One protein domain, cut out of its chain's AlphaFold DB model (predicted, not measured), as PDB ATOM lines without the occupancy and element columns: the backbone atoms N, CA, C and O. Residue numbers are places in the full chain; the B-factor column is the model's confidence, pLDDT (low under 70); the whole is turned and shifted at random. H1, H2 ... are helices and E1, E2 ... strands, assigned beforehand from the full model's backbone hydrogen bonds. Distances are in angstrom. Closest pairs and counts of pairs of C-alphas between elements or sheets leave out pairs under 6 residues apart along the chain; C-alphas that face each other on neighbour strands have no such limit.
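This is residues 373 to 395 and 405 to 459 of the 472 residues of a protein of Miscanthus lutarioriparius (UniProt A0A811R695). This is a model with little regular structure: a strand hairpin, E1 and E2, at one end of the longest axis, a body of loops around short H2, and H1 at the other end, reached by the loop of residues 373 to 386. The 78 printed residues hold, in order, H1, H2, E1 and E2; the class is mixed, with 23 residues in named elements. It is only just loose, close to extended, with radius of gyration of the C-alphas 16.8 A and spans of 46 by 34 by 21 A.

H1, residues 387 to 395, begins at C-alpha (-7.962, -12.644, -5.508) and is 12.6 A long. H2 is residues 419 to 422, 5.1 A. E1, residues 442 to 446, spans 13.0 A; E2, residues 451 to 455, spans 13.2 A and ends at C-alpha (-49.714, -2.974, -10.152).

H1 and H2 are apart. The hairpin of E1 and E2 is antiparallel at 154 degrees, with N 443 and O 454 2.9 A apart, within hydrogen-bond range. In H1 every O i to N i+4 pair is within range; H2 is too short for one.

Residues 396 to 404 are not printed, a gap of 22.1 A between C-alphas 395 and 405. The link H2 to E1 is long. Residues 373 to 385, 387 to 395 and 405 have pLDDT under 70.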
ATOM      1  N   PRO A 373     -32.960  -9.053 -26.794       36.88
ATOM      2  CA  PRO A 373     -32.367  -8.386 -25.657       36.88
ATOM      3  C   PRO A 373     -30.879  -8.664 -25.772       36.88
ATOM      4  O   PRO A 373     -30.487  -9.823 -25.892       36.88
ATOM      5  N   THR A 374     -30.049  -7.620 -25.791       42.41
ATOM      6  CA  THR A 374     -28.603  -7.812 -25.846       42.41
ATOM      7  C   THR A 374     -28.194  -8.514 -24.561       42.41
ATOM      8  O   THR A 374     -27.969  -7.876 -23.533       42.41
ATOM      9  N   LEU A 375     -28.135  -9.847 -24.621       41.16
ATOM     10  CA  LEU A 375     -27.685 -10.741 -23.567       41.16
ATOM     11  C   LEU A 375     -26.161 -10.642 -23.485       41.16
ATOM     12  O   LEU A 375     -25.428 -11.604 -23.682       41.16
ATOM     13  N   ALA A 376     -25.697  -9.432 -23.182       38.47
ATOM     14  CA  ALA A 376     -24.478  -9.201 -22.451       38.47
ATOM     15  C   ALA A 376     -24.814  -9.479 -20.975       38.47
ATOM     16  O   ALA A 376     -25.409  -8.615 -20.325       38.47
ATOM     17  N   PRO A 377     -24.498 -10.669 -20.427       40.34
ATOM     18  CA  PRO A 377     -24.575 -10.910 -18.993       40.34
ATOM     19  C   PRO A 377     -23.600  -9.973 -18.268       40.34
ATOM     20  O   PRO A 377     -22.412 -10.265 -18.106       40.34
ATOM     21  N   VAL A 378     -24.114  -8.815 -17.849       48.25
ATOM     22  CA  VAL A 378     -23.441  -7.914 -16.915       48.25
ATOM     23  C   VAL A 378     -23.335  -8.679 -15.601       48.25
ATOM     24  O   VAL A 378     -24.335  -8.881 -14.923       48.25
ATOM     25  N   ALA A 379     -22.123  -9.155 -15.315       52.22
ATOM     26  CA  ALA A 379     -21.854 -10.314 -14.464       52.22
ATOM     27  C   ALA A 379     -22.440 -11.639 -15.004       52.22
ATOM     28  O   ALA A 379     -23.449 -12.156 -14.535       52.22
ATOM     29  N   VAL A 380     -21.680 -12.294 -15.890       46.28
ATOM     30  CA  VAL A 380     -21.433 -13.727 -15.665       46.28
ATOM     31  C   VAL A 380     -20.773 -13.832 -14.293       46.28
ATOM     32  O   VAL A 380     -19.713 -13.229 -14.096       46.28
ATOM     33  N   GLU A 381     -21.345 -14.612 -13.376       50.38
ATOM     34  CA  GLU A 381     -20.632 -15.080 -12.184       50.38
ATOM     35  C   GLU A 381     -19.501 -16.023 -12.613       50.38
ATOM     36  O   GLU A 381     -19.591 -17.247 -12.563       50.38
ATOM     37  N   ARG A 382     -18.399 -15.437 -13.086       51.56
ATOM     38  CA  ARG A 382     -17.134 -16.149 -13.214       51.56
ATOM     39  C   ARG A 382     -16.659 -16.422 -11.798       51.56
ATOM     40  O   ARG A 382     -16.220 -15.484 -11.139       51.56
ATOM     41  N   THR A 383     -16.721 -17.672 -11.345       52.31
ATOM     42  CA  THR A 383     -16.127 -18.101 -10.072       52.31
ATOM     43  C   THR A 383     -14.671 -17.639 -10.023       52.31
ATOM     44  O   THR A 383     -13.816 -18.166 -10.736       52.31
ATOM     45  N   MET A 384     -14.389 -16.595  -9.238       55.84
ATOM     46  CA  MET A 384     -13.089 -15.925  -9.243       55.84
ATOM     47  C   MET A 384     -12.078 -16.761  -8.461       55.84
ATOM     48  O   MET A 384     -11.870 -16.559  -7.269       55.84
ATOM     49  N   THR A 385     -11.426 -17.692  -9.158       66.94
ATOM     50  CA  THR A 385     -10.445 -18.638  -8.596       66.94
ATOM     51  C   THR A 385      -9.238 -17.971  -7.929       66.94
ATOM     52  O   THR A 385      -8.521 -18.627  -7.180       66.94
ATOM     53  N   THR A 386      -8.994 -16.676  -8.169       70.12
ATOM     54  CA  THR A 386      -7.909 -15.919  -7.534       70.12
ATOM     55  C   THR A 386      -8.329 -14.500  -7.139       70.12
ATOM     56  O   THR A 386      -9.049 -13.803  -7.858       70.12
ATOM     57  N   ARG A 387      -7.777 -14.018  -6.016       65.56
ATOM     58  CA  ARG A 387      -7.962 -12.644  -5.508       65.56
ATOM     59  C   ARG A 387      -7.449 -11.570  -6.489       65.56
ATOM     60  O   ARG A 387      -7.960 -10.452  -6.500       65.56
ATOM     61  N   ALA A 388      -6.482 -11.912  -7.346       66.69
ATOM     62  CA  ALA A 388      -5.950 -11.025  -8.383       66.69
ATOM     63  C   ALA A 388      -6.945 -10.789  -9.537       66.69
ATOM     64  O   ALA A 388      -7.115  -9.647  -9.972       66.69
ATOM     65  N   ALA A 389      -7.648 -11.835  -9.992       66.06
ATOM     66  CA  ALA A 389      -8.671 -11.712 -11.033       66.06
ATOM     67  C   ALA A 389      -9.823 -10.787 -10.596       66.06
ATOM     68  O   ALA A 389     -10.254  -9.934 -11.371       66.06
ATOM     69  N   ALA A 390     -10.248 -10.892  -9.331       65.50
ATOM     70  CA  ALA A 390     -11.257 -10.014  -8.739       65.50
ATOM     71  C   ALA A 390     -10.832  -8.536  -8.736       65.50
ATOM     72  O   ALA A 390     -11.589  -7.669  -9.170       65.50
ATOM     73  N   SER A 391      -9.596  -8.251  -8.310       66.00
ATOM     74  CA  SER A 391      -9.057  -6.886  -8.276       66.00
ATOM     75  C   SER A 391      -8.999  -6.248  -9.672       66.00
ATOM     76  O   SER A 391      -9.435  -5.111  -9.852       66.00
ATOM     77  N   ASN A 392      -8.549  -6.994 -10.689       65.81
ATOM     78  CA  ASN A 392      -8.509  -6.499 -12.069       65.81
ATOM     79  C   ASN A 392      -9.906  -6.302 -12.678       65.81
ATOM     80  O   ASN A 392     -10.117  -5.304 -13.368       65.81
ATOM     81  N   ALA A 393     -10.871  -7.183 -12.392       63.34
ATOM     82  CA  ALA A 393     -12.260  -7.001 -12.823       63.34
ATOM     83  C   ALA A 393     -12.883  -5.731 -12.213       63.34
ATOM     84  O   ALA A 393     -13.458  -4.917 -12.936       63.34
ATOM     85  N   LEU A 394     -12.679  -5.502 -10.909       62.12
ATOM     86  CA  LEU A 394     -13.120  -4.284 -10.220       62.12
ATOM     87  C   LEU A 394     -12.428  -3.025 -10.776       62.12
ATOM     88  O   LEU A 394     -13.054  -1.973 -10.904       62.12
ATOM     89  N   ARG A 395     -11.146  -3.120 -11.155       59.19
ATOM     90  CA  ARG A 395     -10.418  -2.025 -11.819       59.19
ATOM     91  C   ARG A 395     -10.982  -1.707 -13.202       59.19
ATOM     92  O   ARG A 395     -11.097  -0.532 -13.529       59.19
ATOM     93  N   ILE A 405     -27.090   8.579 -19.654       67.31
ATOM     94  CA  ILE A 405     -28.192   9.033 -18.799       67.31
ATOM     95  C   ILE A 405     -29.470   9.034 -19.643       67.31
ATOM     96  O   ILE A 405     -29.528   9.678 -20.689       67.31
ATOM     97  N   GLN A 406     -30.489   8.299 -19.198       75.06
ATOM     98  CA  GLN A 406     -31.845   8.385 -19.732       75.06
ATOM     99  C   GLN A 406     -32.702   9.215 -18.768       75.06
ATOM    100  O   GLN A 406     -32.467   9.194 -17.561       75.06
ATOM    101  N   TYR A 407     -33.692   9.927 -19.301       78.12
ATOM    102  CA  TYR A 407     -34.676  10.688 -18.533       78.12
ATOM    103  C   TYR A 407     -36.080  10.105 -18.751       78.12
ATOM    104  O   TYR A 407     -36.326   9.456 -19.773       78.12
ATOM    105  N   ASN A 408     -36.972  10.304 -17.781       81.44
ATOM    106  CA  ASN A 408     -38.387   9.939 -17.859       81.44
ATOM    107  C   ASN A 408     -39.232  11.060 -18.499       81.44
ATOM    108  O   ASN A 408     -38.738  12.157 -18.767       81.44
ATOM    109  N   LEU A 409     -40.526  10.811 -18.693       79.88
ATOM    110  CA  LEU A 409     -41.491  11.787 -19.224       79.88
ATOM    111  C   LEU A 409     -41.737  13.004 -18.298       79.88
ATOM    112  O   LEU A 409     -42.388  13.960 -18.709       79.88
ATOM    113  N   CYS A 410     -41.198  13.000 -17.073       86.81
ATOM    114  CA  CYS A 410     -41.146  14.149 -16.159       86.81
ATOM    115  C   CYS A 410     -39.773  14.861 -16.154       86.81
ATOM    116  O   CYS A 410     -39.555  15.754 -15.339       86.81
ATOM    117  N   ASN A 411     -38.859  14.494 -17.063       80.31
ATOM    118  CA  ASN A 411     -37.479  14.986 -17.158       80.31
ATOM    119  C   ASN A 411     -36.593  14.682 -15.923       80.31
ATOM    120  O   ASN A 411     -35.611  15.374 -15.653       80.31
ATOM    121  N   GLU A 412     -36.902  13.614 -15.187       77.00
ATOM    122  CA  GLU A 412     -36.097  13.088 -14.077       77.00
ATOM    123  C   GLU A 412     -35.175  11.952 -14.567       77.00
ATOM    124  O   GLU A 412     -35.567  11.208 -15.472       77.00
ATOM    125  N   PRO A 413     -33.971  11.752 -13.991       80.62
ATOM    126  CA  PRO A 413     -33.096  10.635 -14.354       80.62
ATOM    127  C   PRO A 413     -33.766   9.267 -14.148       80.62
ATOM    128  O   PRO A 413     -34.326   8.991 -13.087       80.62
ATOM    129  N   TRP A 414     -33.672   8.387 -15.144       78.44
ATOM    130  CA  TRP A 414     -34.405   7.121 -15.191       78.44
ATOM    131  C   TRP A 414     -33.545   5.944 -15.654       78.44
ATOM    132  O   TRP A 414     -32.578   6.093 -16.404       78.44
ATOM    133  N   LEU A 415     -33.923   4.736 -15.235       76.12
ATOM    134  CA  LEU A 415     -33.236   3.511 -15.632       76.12
ATOM    135  C   LEU A 415     -33.737   3.012 -16.992       76.12
ATOM    136  O   LEU A 415     -34.919   2.718 -17.174       76.12
ATOM    137  N   LYS A 416     -32.812   2.835 -17.940       78.62
ATOM    138  CA  LYS A 416     -33.091   2.198 -19.230       78.62
ATOM    139  C   LYS A 416     -33.561   0.755 -19.026       78.62
ATOM    140  O   LYS A 416     -32.833  -0.059 -18.456       78.62
ATOM    141  N   TYR A 417     -34.748   0.428 -19.544       76.19
ATOM    142  CA  TYR A 417     -35.323  -0.917 -19.456       76.19
ATOM    143  C   TYR A 417     -34.339  -1.983 -19.962       76.19
ATOM    144  O   TYR A 417     -33.839  -1.918 -21.089       76.19
ATOM    145  N   SER A 418     -34.054  -2.969 -19.113       75.06
ATOM    146  CA  SER A 418     -33.120  -4.059 -19.390       75.06
ATOM    147  C   SER A 418     -33.495  -5.304 -18.587       75.06
ATOM    148  O   SER A 418     -34.123  -5.211 -17.528       75.06
ATOM    149  N   ILE A 419     -33.088  -6.484 -19.069       75.12
ATOM    150  CA  ILE A 419     -33.386  -7.753 -18.390       75.12
ATOM    151  C   ILE A 419     -32.826  -7.791 -16.959       75.12
ATOM    152  O   ILE A 419     -33.469  -8.354 -16.084       75.12
ATOM    153  N   SER A 420     -31.706  -7.115 -16.687       72.44
ATOM    154  CA  SER A 420     -31.090  -7.029 -15.353       72.44
ATOM    155  C   SER A 420     -31.943  -6.291 -14.310       72.44
ATOM    156  O   SER A 420     -31.744  -6.501 -13.119       72.44
ATOM    157  N   ILE A 421     -32.889  -5.443 -14.732       79.81
ATOM    158  CA  ILE A 421     -33.833  -4.737 -13.842       79.81
ATOM    159  C   ILE A 421     -35.108  -5.569 -13.627       79.81
ATOM    160  O   ILE A 421     -35.728  -5.528 -12.564       79.81
ATOM    161  N   VAL A 422     -35.509  -6.345 -14.638       81.75
ATOM    162  CA  VAL A 422     -36.699  -7.215 -14.592       81.75
ATOM    163  C   VAL A 422     -36.414  -8.524 -13.852       81.75
ATOM    164  O   VAL A 422     -37.268  -9.011 -13.117       81.75
ATOM    165  N   ALA A 423     -35.217  -9.076 -14.030       82.94
ATOM    166  CA  ALA A 423     -34.726 -10.322 -13.450       82.94
ATOM    167  C   ALA A 423     -33.573 -10.052 -12.461       82.94
ATOM    168  O   ALA A 423     -32.551 -10.738 -12.480       82.94
ATOM    169  N   ASP A 424     -33.744  -9.047 -11.596       78.88
ATOM    170  CA  ASP A 424     -32.761  -8.564 -10.608       78.88
ATOM    171  C   ASP A 424     -32.229  -9.652  -9.650       78.88
ATOM    172  O   ASP A 424     -31.124  -9.530  -9.126       78.88
ATOM    173  N   LYS A 425     -32.998 -10.729  -9.433       81.19
ATOM    174  CA  LYS A 425     -32.598 -11.918  -8.653       81.19
ATOM    175  C   LYS A 425     -32.508 -13.198  -9.495       81.19
ATOM    176  O   LYS A 425     -32.578 -14.301  -8.958       81.19
ATOM    177  N   GLY A 426     -32.328 -13.062 -10.808       81.12
ATOM    178  CA  GLY A 426     -32.027 -14.156 -11.733       81.12
ATOM    179  C   GLY A 426     -33.184 -14.590 -12.639       81.12
ATOM    180  O   GLY A 426     -34.345 -14.235 -12.457       81.12
ATOM    181  N   LEU A 427     -32.846 -15.408 -13.642       82.31
ATOM    182  CA  LEU A 427     -33.672 -15.698 -14.827       82.31
ATOM    183  C   LEU A 427     -34.892 -16.625 -14.599       82.31
ATOM    184  O   LEU A 427     -35.550 -17.026 -15.558       82.31
ATOM    185  N   LYS A 428     -35.229 -16.980 -13.354       84.44
ATOM    186  CA  LYS A 428     -36.459 -17.734 -13.049       84.44
ATOM    187  C   LYS A 428     -37.616 -16.749 -12.890       84.44
ATOM    188  O   LYS A 428     -37.498 -15.816 -12.108       84.44
ATOM    189  N   LYS A 429     -38.760 -16.991 -13.547       82.75
ATOM    190  CA  LYS A 429     -39.926 -16.077 -13.515       82.75
ATOM    191  C   LYS A 429     -40.373 -15.687 -12.097       82.75
ATOM    192  O   LYS A 429     -40.730 -14.540 -11.883       82.75
ATOM    193  N   SER A 430     -40.308 -16.603 -11.128       84.75
ATOM    194  CA  SER A 430     -40.637 -16.349  -9.711       84.75
ATOM    195  C   SER A 430     -39.658 -15.421  -8.978       84.75
ATOM    196  O   SER A 430     -39.962 -14.946  -7.888       84.75
ATOM    197  N   LEU A 431     -38.485 -15.165  -9.559       82.75
ATOM    198  CA  LEU A 431     -37.464 -14.264  -9.030       82.75
ATOM    199  C   LEU A 431     -37.495 -12.889  -9.710       82.75
ATOM    200  O   LEU A 431     -36.750 -12.013  -9.284       82.75
ATOM    201  N   TYR A 432     -38.352 -12.671 -10.714       88.31
ATOM    202  CA  TYR A 432     -38.484 -11.381 -11.394       88.31
ATOM    203  C   TYR A 432     -39.104 -10.320 -10.478       88.31
ATOM    204  O   TYR A 432     -39.990 -10.623  -9.679       88.31
ATOM    205  N   THR A 433     -38.721  -9.058 -10.658       84.94
ATOM    206  CA  THR A 433     -39.270  -7.899  -9.936       84.94
ATOM    207  C   THR A 433     -40.803  -7.859 -10.015       84.94
ATOM    208  O   THR A 433     -41.472  -7.673  -9.002       84.94
ATOM    209  N   SER A 434     -41.375  -8.152 -11.188       84.06
ATOM    210  CA  SER A 434     -42.828  -8.193 -11.414       84.06
ATOM    211  C   SER A 434     -43.553  -9.387 -10.780       84.06
ATOM    212  O   SER A 434     -44.757  -9.305 -10.561       84.06
ATOM    213  N   ALA A 435     -42.854 -10.476 -10.442       84.25
ATOM    214  CA  ALA A 435     -43.436 -11.625  -9.739       84.25
ATOM    215  C   ALA A 435     -43.433 -11.466  -8.208       84.25
ATOM    216  O   ALA A 435     -43.988 -12.303  -7.499       84.25
ATOM    217  N   ARG A 436     -42.798 -10.403  -7.697       86.25
ATOM    218  CA  ARG A 436     -42.699 -10.078  -6.263       86.25
ATOM    219  C   ARG A 436     -43.430  -8.783  -5.887       86.25
ATOM    220  O   ARG A 436     -43.392  -8.395  -4.724       86.25
ATOM    221  N   LEU A 437     -44.045  -8.142  -6.881       87.19
ATOM    222  CA  LEU A 437     -44.853  -6.926  -6.801       87.19
ATOM    223  C   LEU A 437     -46.042  -7.179  -5.857       87.19
ATOM    224  O   LEU A 437     -46.844  -8.079  -6.108       87.19
ATOM    225  N   LYS A 438     -46.147  -6.436  -4.753       87.44
ATOM    226  CA  LYS A 438     -47.197  -6.627  -3.734       87.44
ATOM    227  C   LYS A 438     -48.405  -5.723  -3.965       87.44
ATOM    228  O   LYS A 438     -48.360  -4.747  -4.710       87.44
ATOM    229  N   LYS A 439     -49.508  -6.010  -3.266       84.69
ATOM    230  CA  LYS A 439     -50.693  -5.141  -3.251       84.69
ATOM    231  C   LYS A 439     -50.316  -3.748  -2.728       84.69
ATOM    232  O   LYS A 439     -49.875  -3.629  -1.590       84.69
ATOM    233  N   GLY A 440     -50.533  -2.719  -3.546       82.62
ATOM    234  CA  GLY A 440     -50.184  -1.324  -3.241       82.62
ATOM    235  C   GLY A 440     -48.801  -0.885  -3.739       82.62
ATOM    236  O   GLY A 440     -48.526   0.309  -3.754       82.62
ATOM    237  N   GLU A 441     -47.956  -1.811  -4.197       88.56
ATOM    238  CA  GLU A 441     -46.756  -1.479  -4.969       88.56
ATOM    239  C   GLU A 441     -47.140  -1.288  -6.455       88.56
ATOM    240  O   GLU A 441     -48.036  -1.963  -6.977       88.56
ATOM    241  N   VAL A 442     -46.460  -0.363  -7.142       86.88
ATOM    242  CA  VAL A 442     -46.651  -0.051  -8.572       86.88
ATOM    243  C   VAL A 442     -45.282   0.120  -9.227       86.88
ATOM    244  O   VAL A 442     -44.407   0.783  -8.673       86.88
ATOM    245  N   ILE A 443     -45.093  -0.459 -10.414       87.62
ATOM    246  CA  ILE A 443     -43.940  -0.195 -11.281       87.62
ATOM    247  C   ILE A 443     -44.401   0.689 -12.439       87.62
ATOM    248  O   ILE A 443     -45.278   0.296 -13.210       87.62
ATOM    249  N   TYR A 444     -43.775   1.855 -12.586       86.94
ATOM    250  CA  TYR A 444     -43.944   2.705 -13.760       86.94
ATOM    251  C   TYR A 444     -43.072   2.199 -14.914       86.94
ATOM    252  O   TYR A 444     -41.873   1.960 -14.754       86.94
ATOM    253  N   LEU A 445     -43.683   2.041 -16.084       87.25
ATOM    254  CA  LEU A 445     -43.031   1.658 -17.335       87.25
ATOM    255  C   LEU A 445     -43.285   2.758 -18.363       87.25
ATOM    256  O   LEU A 445     -44.425   3.176 -18.540       87.25
ATOM    257  N   GLU A 446     -42.247   3.217 -19.056       84.88
ATOM    258  CA  GLU A 446     -42.372   4.310 -20.024       84.88
ATOM    259  C   GLU A 446     -41.878   3.919 -21.414       84.88
ATOM    260  O   GLU A 446     -40.879   3.213 -21.576       84.88
ATOM    261  N   THR A 447     -42.581   4.425 -22.426       83.75
ATOM    262  CA  THR A 447     -42.067   4.566 -23.791       83.75
ATOM    263  C   THR A 447     -41.597   6.008 -24.009       83.75
ATOM    264  O   THR A 447     -41.572   6.812 -23.084       83.75
ATOM    265  N   GLN A 448     -41.255   6.373 -25.246       78.75
ATOM    266  CA  GLN A 448     -40.949   7.762 -25.618       78.75
ATOM    267  C   GLN A 448     -42.140   8.731 -25.461       78.75
ATOM    268  O   GLN A 448     -41.938   9.934 -25.576       78.75
ATOM    269  N   PHE A 449     -43.362   8.226 -25.233       81.25
ATOM    270  CA  PHE A 449     -44.598   9.022 -25.275       81.25
ATOM    271  C   PHE A 449     -45.579   8.716 -24.138       81.25
ATOM    272  O   PHE A 449     -46.281   9.611 -23.682       81.25
ATOM    273  N   ASN A 450     -45.634   7.463 -23.674       86.69
ATOM    274  CA  ASN A 450     -46.660   6.996 -22.745       86.69
ATOM    275  C   ASN A 450     -46.042   6.444 -21.457       86.69
ATOM    276  O   ASN A 450     -45.117   5.628 -21.510       86.69
ATOM    277  N   ARG A 451     -46.630   6.812 -20.314       90.69
ATOM    278  CA  ARG A 451     -46.416   6.170 -19.010       90.69
ATOM    279  C   ARG A 451     -47.497   5.112 -18.779       90.69
ATOM    280  O   ARG A 451     -48.675   5.359 -19.018       90.69
ATOM    281  N   TYR A 452     -47.082   3.947 -18.300       89.44
ATOM    282  CA  TYR A 452     -47.928   2.812 -17.942       89.44
ATOM    283  C   TYR A 452     -47.674   2.408 -16.490       89.44
ATOM    284  O   TYR A 452     -46.546   2.488 -16.002       89.44
ATOM    285  N   GLU A 453     -48.712   1.909 -15.825       90.31
ATOM    286  CA  GLU A 453     -48.653   1.437 -14.441       90.31
ATOM    287  C   GLU A 453     -48.851  -0.078 -14.378       90.31
ATOM    288  O   GLU A 453     -49.866  -0.611 -14.827       90.31
ATOM    289  N   LEU A 454     -47.880  -0.782 -13.796       86.62
ATOM    290  CA  LEU A 454     -47.973  -2.203 -13.488       86.62
ATOM    291  C   LEU A 454     -48.150  -2.377 -11.977       86.62
ATOM    292  O   LEU A 454     -47.196  -2.230 -11.215       86.62
ATOM    293  N   CYS A 455     -49.367  -2.708 -11.548       88.50
ATOM    294  CA  CYS A 455     -49.714  -2.974 -10.152       88.50
ATOM    295  C   CYS A 455     -50.134  -4.439  -9.942       88.50
ATOM    296  O   CYS A 455     -50.559  -5.127 -10.874       88.50
ATOM    297  N   PHE A 456     -50.041  -4.928  -8.703       86.38
ATOM    298  CA  PHE A 456     -50.535  -6.260  -8.348       86.38
ATOM    299  C   PHE A 456     -52.044  -6.234  -8.060       86.38
ATOM    300  O   PHE A 456     -52.485  -5.756  -7.013       86.38
ATOM    301  N   SER A 457     -52.835  -6.799  -8.974       79.12
ATOM    302  CA  SER A 457     -54.305  -6.836  -8.910       79.12
ATOM    303  C   SER A 457     -54.894  -7.911  -7.978       79.12
ATOM    304  O   SER A 457     -56.114  -8.044  -7.894       79.12
ATOM    305  N   GLY A 458     -54.049  -8.638  -7.238       73.25
ATOM    306  CA  GLY A 458     -54.453  -9.726  -6.344       73.25
ATOM    307  C   GLY A 458     -54.371 -11.108  -6.994       73.25
ATOM    308  O   GLY A 458     -54.463 -11.255  -8.214       73.25
ATOM    309  N   GLU A 459     -54.229 -12.150  -6.174       70.81
ATOM    310  CA  GLU A 459     -54.435 -13.514  -6.657       70.81
ATOM    311  C   GLU A 459     -55.924 -13.721  -6.950       70.81
ATOM    312  O   GLU A 459     -56.769 -13.558  -6.067       70.81
TER     313      GLU A 459